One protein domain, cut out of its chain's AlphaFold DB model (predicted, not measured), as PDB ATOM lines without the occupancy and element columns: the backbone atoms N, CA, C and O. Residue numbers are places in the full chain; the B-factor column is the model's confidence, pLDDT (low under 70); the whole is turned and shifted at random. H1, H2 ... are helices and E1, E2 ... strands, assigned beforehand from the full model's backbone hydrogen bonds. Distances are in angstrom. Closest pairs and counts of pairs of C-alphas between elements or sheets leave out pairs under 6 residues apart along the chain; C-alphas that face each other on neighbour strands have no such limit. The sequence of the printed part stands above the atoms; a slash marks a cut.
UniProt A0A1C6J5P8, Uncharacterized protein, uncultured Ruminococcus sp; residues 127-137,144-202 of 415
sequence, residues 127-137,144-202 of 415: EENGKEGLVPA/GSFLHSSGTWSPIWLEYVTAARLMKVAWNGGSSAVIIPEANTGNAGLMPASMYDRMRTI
ATOM      1  N   GLU A 127     160.179 -11.858 160.520       63.59
ATOM      2  CA  GLU A 127     160.583 -11.654 161.930       63.59
ATOM      3  C   GLU A 127     159.706 -10.661 162.714       63.59
ATOM      4  O   GLU A 127     159.559 -10.797 163.930       63.59
ATOM      5  N   GLU A 128     159.048  -9.714 162.043       69.56
ATOM      6  CA  GLU A 128     158.133  -8.753 162.678       69.56
ATOM      7  C   GLU A 128     156.666  -9.025 162.320       69.56
ATOM      8  O   GLU A 128     156.378  -9.581 161.262       69.56
ATOM      9  N   ASN A 129     155.722  -8.593 163.167       73.75
ATOM     10  CA  ASN A 129     154.298  -8.614 162.822       73.75
ATOM     11  C   ASN A 129     154.044  -7.709 161.606       73.75
ATOM     12  O   ASN A 129     154.427  -6.539 161.613       73.75
ATOM     13  N   GLY A 130     153.340  -8.226 160.593       70.56
ATOM     14  CA  GLY A 130     152.844  -7.393 159.496       70.56
ATOM     15  C   GLY A 130     151.949  -6.271 160.029       70.56
ATOM     16  O   GLY A 130     151.219  -6.460 161.006       70.56
ATOM     17  N   LYS A 131     152.009  -5.096 159.401       74.31
ATOM     18  CA  LYS A 131     151.150  -3.964 159.771       74.31
ATOM     19  C   LYS A 131     149.850  -4.014 158.975       74.31
ATOM     20  O   LYS A 131     149.846  -4.361 157.795       74.31
ATOM     21  N   GLU A 132     148.751  -3.651 159.625       75.25
ATOM     22  CA  GLU A 132     147.461  -3.456 158.963       75.25
ATOM     23  C   GLU A 132     147.560  -2.439 157.812       75.25
ATOM     24  O   GLU A 132     148.280  -1.445 157.897       75.25
ATOM     25  N   GLY A 133     146.844  -2.689 156.716       76.94
ATOM     26  CA  GLY A 133     146.845  -1.808 155.552       76.94
ATOM     27  C   GLY A 133     146.017  -2.360 154.397       76.94
ATOM     28  O   GLY A 133     145.442  -3.447 154.483       76.94
ATOM     29  N   LEU A 134     145.952  -1.602 153.303       81.12
ATOM     30  CA  LEU A 134     145.258  -2.032 152.087       81.12
ATOM     31  C   LEU A 134     146.041  -3.152 151.395       81.12
ATOM     32  O   LEU A 134     147.215  -2.973 151.068       81.12
ATOM     33  N   VAL A 135     145.389  -4.290 151.154       83.62
ATOM     34  CA  VAL A 135     145.985  -5.396 150.393       83.62
ATOM     35  C   VAL A 135     146.039  -5.052 148.897       83.62
ATOM     36  O   VAL A 135     145.068  -4.495 148.376       83.62
ATOM     37  N   PRO A 136     147.137  -5.364 148.185       85.38
ATOM     38  CA  PRO A 136     147.204  -5.178 146.737       85.38
ATOM     39  C   PRO A 136     146.150  -6.020 146.012       85.38
ATOM     40  O   PRO A 136     145.988  -7.209 146.300       85.38
ATOM     41  N   ALA A 137     145.446  -5.415 145.057       87.19
ATOM     42  CA  ALA A 137     144.522  -6.144 144.195       87.19
ATOM     43  C   ALA A 137     145.307  -7.095 143.269       87.19
ATOM     44  O   ALA A 137     146.380  -6.708 142.812       87.19
ATOM     45  N   GLY A 144     146.351 -17.870 140.258       83.88
ATOM     46  CA  GLY A 144     146.976 -19.045 140.890       83.88
ATOM     47  C   GLY A 144     148.088 -18.719 141.895       83.88
ATOM     48  O   GLY A 144     148.632 -19.635 142.514       83.88
ATOM     49  N   SER A 145     148.388 -17.437 142.092       89.56
ATOM     50  CA  SER A 145     149.257 -16.934 143.156       89.56
ATOM     51  C   SER A 145     148.476 -16.693 144.451       89.56
ATOM     52  O   SER A 145     147.250 -16.586 144.465       89.56
ATOM     53  N   PHE A 146     149.199 -16.575 145.563       87.94
ATOM     54  CA  PHE A 146     148.654 -16.221 146.873       87.94
ATOM     55  C   PHE A 146     149.312 -14.934 147.366       87.94
ATOM     56  O   PHE A 146     150.479 -14.678 147.065       87.94
ATOM     57  N   LEU A 147     148.581 -14.124 148.134       85.94
ATOM     58  CA  LEU A 147     149.147 -12.926 148.745       85.94
ATOM     59  C   LEU A 147     150.094 -13.335 149.882       85.94
ATOM     60  O   LEU A 147     149.656 -13.864 150.904       85.94
ATOM     61  N   HIS A 148     151.391 -13.108 149.689       81.00
ATOM     62  CA  HIS A 148     152.424 -13.420 150.671       81.00
ATOM     63  C   HIS A 148     152.453 -12.385 151.806       81.00
ATOM     64  O   HIS A 148     152.013 -11.244 151.639       81.00
ATOM     65  N   SER A 149     153.031 -12.754 152.956       75.19
ATOM     66  CA  SER A 149     153.150 -11.867 154.121       75.19
ATOM     67  C   SER A 149     153.934 -10.595 153.831       75.19
ATOM     68  O   SER A 149     153.755  -9.643 154.571       75.19
ATOM     69  N   SER A 150     154.757 -10.569 152.776       76.25
ATOM     70  CA  SER A 150     155.499  -9.402 152.280       76.25
ATOM     71  C   SER A 150     154.631  -8.377 151.534       76.25
ATOM     72  O   SER A 150     155.127  -7.318 151.167       76.25
ATOM     73  N   GLY A 151     153.341  -8.661 151.318       80.12
ATOM     74  CA  GLY A 151     152.447  -7.795 150.546       80.12
ATOM     75  C   GLY A 151     152.641  -7.935 149.035       80.12
ATOM     76  O   GLY A 151     152.348  -7.008 148.290       80.12
ATOM     77  N   THR A 152     153.154  -9.074 148.567       85.44
ATOM     78  CA  THR A 152     153.339  -9.367 147.137       85.44
ATOM     79  C   THR A 152     152.632 -10.670 146.794       85.44
ATOM     80  O   THR A 152     152.680 -11.622 147.573       85.44
ATOM     81  N   TRP A 153     151.984 -10.736 145.635       87.62
ATOM     82  CA  TRP A 153     151.456 -11.991 145.110       87.62
ATOM     83  C   TRP A 153     152.614 -12.914 144.720       87.62
ATOM     84  O   TRP A 153     153.608 -12.478 144.141       87.62
ATOM     85  N   SER A 154     152.554 -14.181 145.124       88.75
ATOM     86  CA  SER A 154     153.609 -15.162 144.851       88.75
ATOM     87  C   SER A 154     153.027 -16.510 144.427       88.75
ATOM     88  O   SER A 154     152.031 -16.952 145.011       88.75
ATOM     89  N   PRO A 155     153.644 -17.184 143.441       90.69
ATOM     90  CA  PRO A 155     153.209 -18.502 143.014       90.69
ATOM     91  C   PRO A 155     153.573 -19.561 144.059       90.69
ATOM     92  O   PRO A 155     154.490 -19.386 144.865       90.69
ATOM     93  N   ILE A 156     152.878 -20.692 143.990       89.75
ATOM     94  CA  ILE A 156     153.234 -21.917 144.708       89.75
ATOM     95  C   ILE A 156     153.673 -22.962 143.684       89.75
ATOM     96  O   ILE A 156     153.016 -23.143 142.660       89.75
ATOM     97  N   TRP A 157     154.762 -23.677 143.963       88.94
ATOM     98  CA  TRP A 157     155.249 -24.760 143.106       88.94
ATOM     99  C   TRP A 157     155.725 -25.966 143.916       88.94
ATOM    100  O   TRP A 157     155.888 -25.907 145.136       88.94
ATOM    101  N   LEU A 158     155.910 -27.093 143.226       90.81
ATOM    102  CA  LEU A 158     156.454 -28.310 143.818       90.81
ATOM    103  C   LEU A 158     157.934 -28.446 143.473       90.81
ATOM    104  O   LEU A 158     158.321 -28.330 142.312       90.81
ATOM    105  N   GLU A 159     158.744 -28.781 144.472       90.94
ATOM    106  CA  GLU A 159     160.153 -29.123 144.291       90.94
ATOM    107  C   GLU A 159     160.434 -30.512 144.850       90.94
ATOM    108  O   GLU A 159     160.054 -30.830 145.980       90.94
ATOM    109  N   TYR A 160     161.159 -31.330 144.089       87.88
ATOM    110  CA  TYR A 160     161.743 -32.555 144.620       87.88
ATOM    111  C   TYR A 160     163.191 -32.298 145.028       87.88
ATOM    112  O   TYR A 160     164.045 -32.003 144.192       87.88
ATOM    113  N   VAL A 161     163.485 -32.429 146.320       85.81
ATOM    114  CA  VAL A 161     164.835 -32.223 146.850       85.81
ATOM    115  C   VAL A 161     165.524 -33.570 146.982       85.81
ATOM    116  O   VAL A 161     165.397 -34.232 148.008       85.81
ATOM    117  N   THR A 162     166.285 -33.974 145.965       82.56
ATOM    118  CA  THR A 162     166.917 -35.304 145.896       82.56
ATOM    119  C   THR A 162     167.832 -35.605 147.087       82.56
ATOM    120  O   THR A 162     167.778 -36.699 147.639       82.56
ATOM    121  N   ALA A 163     168.638 -34.633 147.533       80.56
ATOM    122  CA  ALA A 163     169.580 -34.827 148.640       80.56
ATOM    123  C   ALA A 163     168.883 -35.059 149.995       80.56
ATOM    124  O   ALA A 163     169.374 -35.827 150.818       80.56
ATOM    125  N   ALA A 164     167.734 -34.412 150.211       76.06
ATOM    126  CA  ALA A 164     166.941 -34.535 151.434       76.06
ATOM    127  C   ALA A 164     165.779 -35.537 151.302       76.06
ATOM    128  O   ALA A 164     165.147 -35.874 152.299       76.06
ATOM    129  N   ARG A 165     165.502 -36.011 150.080       77.94
ATOM    130  CA  ARG A 165     164.430 -36.956 149.720       77.94
ATOM    131  C   ARG A 165     163.039 -36.466 150.137       77.94
ATOM    132  O   ARG A 165     162.211 -37.216 150.651       77.94
ATOM    133  N   LEU A 166     162.791 -35.177 149.917       85.75
ATOM    134  CA  LEU A 166     161.539 -34.505 150.271       85.75
ATOM    135  C   LEU A 166     160.814 -34.036 149.014       85.75
ATOM    136  O   LEU A 166     161.457 -33.577 148.068       85.75
ATOM    137  N   MET A 167     159.484 -34.061 149.057       89.06
ATOM    138  CA  MET A 167     158.672 -33.187 148.212       89.06
ATOM    139  C   MET A 167     158.361 -31.932 149.007       89.06
ATOM    140  O   MET A 167     157.854 -32.011 150.128       89.06
ATOM    141  N   LYS A 168     158.666 -30.776 148.431       90.12
ATOM    142  CA  LYS A 168     158.324 -29.479 148.998       90.12
ATOM    143  C   LYS A 168     157.187 -28.861 148.212       90.12
ATOM    144  O   LYS A 168     157.191 -28.900 146.986       90.12
ATOM    145  N   VAL A 169     156.260 -28.256 148.937       90.19
ATOM    146  CA  VAL A 169     155.430 -27.172 148.423       90.19
ATOM    147  C   VAL A 169     156.165 -25.889 148.793       90.19
ATOM    148  O   VAL A 169     156.337 -25.600 149.980       90.19
ATOM    149  N   ALA A 170     156.682 -25.189 147.792       88.38
ATOM    150  CA  ALA A 170     157.528 -24.015 147.951       88.38
ATOM    151  C   ALA A 170     156.807 -22.744 147.493       88.38
ATOM    152  O   ALA A 170     155.917 -22.785 146.640       88.38
ATOM    153  N   TRP A 171     157.211 -21.628 148.087       87.81
ATOM    154  CA  TRP A 171     156.855 -20.269 147.701       87.81
ATOM    155  C   TRP A 171     158.065 -19.360 147.942       87.81
ATOM    156  O   TRP A 171     159.063 -19.756 148.552       87.81
ATOM    157  N   ASN A 172     158.007 -18.118 147.468       81.19
ATOM    158  CA  ASN A 172     159.094 -17.167 147.692       81.19
ATOM    159  C   ASN A 172     159.283 -16.915 149.198       81.19
ATOM    160  O   ASN A 172     158.374 -16.428 149.861       81.19
ATOM    161  N   GLY A 173     160.462 -17.248 149.733       76.12
ATOM    162  CA  GLY A 173     160.805 -17.031 151.145       76.12
ATOM    163  C   GLY A 173     160.388 -18.148 152.110       76.12
ATOM    164  O   GLY A 173     160.682 -18.046 153.298       76.12
ATOM    165  N   GLY A 174     159.766 -19.238 151.644       81.75
ATOM    166  CA  GLY A 174     159.376 -20.338 152.529       81.75
ATOM    167  C   GLY A 174     159.040 -21.647 151.819       81.75
ATOM    168  O   GLY A 174     158.876 -21.722 150.605       81.75
ATOM    169  N   SER A 175     158.958 -22.728 152.594       87.62
ATOM    170  CA  SER A 175     158.518 -24.022 152.074       87.62
ATOM    171  C   SER A 175     157.941 -24.894 153.178       87.62
ATOM    172  O   SER A 175     158.431 -24.869 154.307       87.62
ATOM    173  N   SER A 176     156.979 -25.733 152.811       88.25
ATOM    174  CA  SER A 176     156.522 -26.863 153.618       88.25
ATOM    175  C   SER A 176     156.947 -28.157 152.942       88.25
ATOM    176  O   SER A 176     156.778 -28.315 151.734       88.25
ATOM    177  N   ALA A 177     157.504 -29.095 153.705       89.50
ATOM    178  CA  ALA A 177     158.058 -30.328 153.161       89.50
ATOM    179  C   ALA A 177     157.365 -31.568 153.731       89.50
ATOM    180  O   ALA A 177     157.095 -31.643 154.928       89.50
ATOM    181  N   VAL A 178     157.153 -32.565 152.875       87.56
ATOM    182  CA  VAL A 178     156.776 -33.925 153.268       87.56
ATOM    183  C   VAL A 178     157.932 -34.859 152.919       87.56
ATOM    184  O   VAL A 178     158.460 -34.834 151.805       87.56
ATOM    185  N   ILE A 179     158.334 -35.684 153.886       82.38
ATOM    186  CA  ILE A 179     159.340 -36.726 153.674       82.38
ATOM    187  C   ILE A 179     158.731 -37.816 152.799       82.38
ATOM    188  O   ILE A 179     157.689 -38.363 153.157       82.38
ATOM    189  N   ILE A 180     159.386 -38.161 151.686       81.31
ATOM    190  CA  ILE A 180     159.100 -39.420 150.998       81.31
ATOM    191  C   ILE A 180     160.021 -40.473 151.618       81.31
ATOM    192  O   ILE A 180     161.230 -40.442 151.375       81.31
ATOM    193  N   PRO A 181     159.501 -41.397 152.439       76.12
ATOM    194  CA  PRO A 181     160.329 -42.439 153.014       76.12
ATOM    195  C   PRO A 181     160.768 -43.400 151.901       76.12
ATOM    196  O   PRO A 181     159.946 -44.002 151.209       76.12
ATOM    197  N   GLU A 182     162.078 -43.555 151.731       75.31
ATOM    198  CA  GLU A 182     162.644 -44.598 150.877       75.31
ATOM    199  C   GLU A 182     162.741 -45.915 151.640       75.31
ATOM    200  O   GLU A 182     163.123 -45.945 152.816       75.31
ATOM    201  N   ALA A 183     162.439 -47.009 150.942       78.75
ATOM    202  CA  ALA A 183     162.669 -48.337 151.475       78.75
ATOM    203  C   ALA A 183     164.179 -48.599 151.569       78.75
ATOM    204  O   ALA A 183     164.916 -48.461 150.593       78.75
ATOM    205  N   ASN A 184     164.641 -48.977 152.753       76.38
ATOM    206  CA  ASN A 184     166.007 -49.416 153.013       76.38
ATOM    207  C   ASN A 184     165.990 -50.510 154.087       76.38
ATOM    208  O   ASN A 184     164.930 -50.893 154.568       76.38
ATOM    209  N   THR A 185     167.150 -51.013 154.496       70.69
ATOM    210  CA  THR A 185     167.256 -52.129 155.455       70.69
ATOM    211  C   THR A 185     166.616 -51.858 156.828       70.69
ATOM    212  O   THR A 185     166.299 -52.805 157.554       70.69
ATOM    213  N   GLY A 186     166.408 -50.588 157.196       72.56
ATOM    214  CA  GLY A 186     165.785 -50.160 158.450       72.56
ATOM    215  C   GLY A 186     164.451 -49.420 158.292       72.56
ATOM    216  O   GLY A 186     163.854 -49.071 159.306       72.56
ATOM    217  N   ASN A 187     163.974 -49.178 157.067       75.50
ATOM    218  CA  ASN A 187     162.766 -48.397 156.799       75.50
ATOM    219  C   ASN A 187     161.940 -49.047 155.683       75.50
ATOM    220  O   ASN A 187     162.455 -49.330 154.606       75.50
ATOM    221  N   ALA A 188     160.644 -49.228 155.928       78.38
ATOM    222  CA  ALA A 188     159.683 -49.775 154.972       78.38
ATOM    223  C   ALA A 188     159.380 -48.850 153.781       78.38
ATOM    224  O   ALA A 188     158.671 -49.237 152.849       78.38
ATOM    225  N   GLY A 189     159.880 -47.616 153.801       83.31
ATOM    226  CA  GLY A 189     159.468 -46.607 152.848       83.31
ATOM    227  C   GLY A 189     157.974 -46.328 153.002       83.31
ATOM    228  O   GLY A 189     157.475 -46.117 154.106       83.31
ATOM    229  N   LEU A 190     157.253 -46.371 151.885       83.94
ATOM    230  CA  LEU A 190     155.793 -46.252 151.843       83.94
ATOM    231  C   LEU A 190     155.062 -47.595 152.017       83.94
ATOM    232  O   LEU A 190     153.831 -47.629 151.986       83.94
ATOM    233  N   MET A 191     155.781 -48.712 152.176       84.31
ATOM    234  CA  MET A 191     155.137 -50.001 152.419       84.31
ATOM    235  C   MET A 191     154.513 -50.019 153.823       84.31
ATOM    236  O   MET A 191     155.155 -49.583 154.782       84.31
ATOM    237  N   PRO A 192     153.294 -50.564 153.993       85.31
ATOM    238  CA  PRO A 192     152.736 -50.782 155.321       85.31
ATOM    239  C   PRO A 192     153.686 -51.624 156.181       85.31
ATOM    240  O   PRO A 192     154.201 -52.641 155.712       85.31
ATOM    241  N   ALA A 193     153.874 -51.243 157.449       80.88
ATOM    242  CA  ALA A 193     154.798 -51.924 158.363       80.88
ATOM    243  C   ALA A 193     154.548 -53.443 158.432       80.88
ATOM    244  O   ALA A 193     155.483 -54.235 158.372       80.88
ATOM    245  N   SER A 194     153.278 -53.861 158.422       82.94
ATOM    246  CA  SER A 194     152.887 -55.275 158.414       82.94
ATOM    247  C   SER A 194     153.323 -56.038 157.157       82.94
ATOM    248  O   SER A 194     153.597 -57.233 157.232       82.94
ATOM    249  N   MET A 195     153.392 -55.385 155.994       80.69
ATOM    250  CA  MET A 195     153.908 -55.995 154.763       80.69
ATOM    251  C   MET A 195     155.434 -56.044 154.775       80.69
ATOM    252  O   MET A 195     156.008 -57.069 154.413       80.69
ATOM    253  N   TYR A 196     156.077 -54.972 155.240       80.88
ATOM    254  CA  TYR A 196     157.529 -54.910 155.374       80.88
ATOM    255  C   TYR A 196     158.059 -55.985 156.327       80.88
ATOM    256  O   TYR A 196     158.972 -56.722 155.962       80.88
ATOM    257  N   ASP A 197     157.430 -56.174 157.489       79.44
ATOM    258  CA  ASP A 197     157.816 -57.219 158.441       79.44
ATOM    259  C   ASP A 197     157.634 -58.629 157.864       79.44
ATOM    260  O   ASP A 197     158.493 -59.496 158.052       79.44
ATOM    261  N   ARG A 198     156.557 -58.865 157.102       76.00
ATOM    262  CA  ARG A 198     156.318 -60.152 156.425       76.00
ATOM    263  C   ARG A 198     157.350 -60.448 155.340       76.00
ATOM    264  O   ARG A 198     157.732 -61.603 155.193       76.00
ATOM    265  N   MET A 199     157.798 -59.436 154.598       75.19
ATOM    266  CA  MET A 199     158.839 -59.589 153.574       75.19
ATOM    267  C   MET A 199     160.251 -59.666 154.167       75.19
ATOM    268  O   MET A 199     161.106 -60.337 153.598       75.19
ATOM    269  N   ARG A 200     160.505 -59.003 155.303       73.00
ATOM    270  CA  ARG A 200     161.807 -59.015 155.988       73.00
ATOM    271  C   ARG A 200     162.032 -60.286 156.801       73.00
ATOM    272  O   ARG A 200     163.170 -60.709 156.991       73.00
ATOM    273  N   THR A 201     160.959 -60.891 157.300       77.88
ATOM    274  CA  THR A 201     161.045 -62.194 157.957       77.88
ATOM    275  C   THR A 201     161.386 -63.235 156.901       77.88
ATOM    276  O   THR A 201     160.587 -63.446 155.991       77.88
ATOM    277  N   ILE A 202     162.553 -63.875 157.032       73.88
ATOM    278  CA  ILE A 202     163.004 -64.954 156.143       73.88
ATOM    279  C   ILE A 202     161.867 -65.966 155.978       73.88
ATOM    280  O   ILE A 202     161.433 -66.588 156.950       73.88
TER     281      ILE A 202
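What this domain is: This is residues 127 to 137 and 144 to 202 of the 415 residues of an uncharacterized protein of uncultured Ruminococcus sp (UniProt A0A1C6J5P8). With little regular structure, the model is a rod: a small, strongly twisted sheet, E1 - E2 - E3, lies between a short helix, H1, at one end and loops of residues 127 to 137 and 144 to 154 at the other. The printed part has 70 residues, 25 of them in named elements, in the order E1, E2, E3, H1; the sheet is antiparallel and the class mixed. It is extended, with a radius of gyration of the C-alphas of 19.7 A and spans of 65 by 21 by 20 A.

Where its parts are: E1, residues 157 to 161, begins at C-alpha (155.249, -24.760, 143.106). E2 is residues 166 to 171, 15.2 A; E3 is residues 174 to 179, 16.4 A. H1, residues 193 to 200, ends at C-alpha (161.807, -59.015, 155.988).

How they stand to each other: E1, E2 and E3 form a meander, each strand the antiparallel neighbour of the one before. N 159 and O 168 are 3.0 A apart, N 169 and O 176 2.8 A, within hydrogen-bond range. In H1 every O i to N i+4 pair is within range. H1 is not on the sheet.

The domain as a whole: Residues 138 to 143 are not printed, a gap of 13.5 A between C-alphas 137 and 144. E3 to H1 is a long link of 13 residues. Residues 127 to 128 are under pLDDT 70.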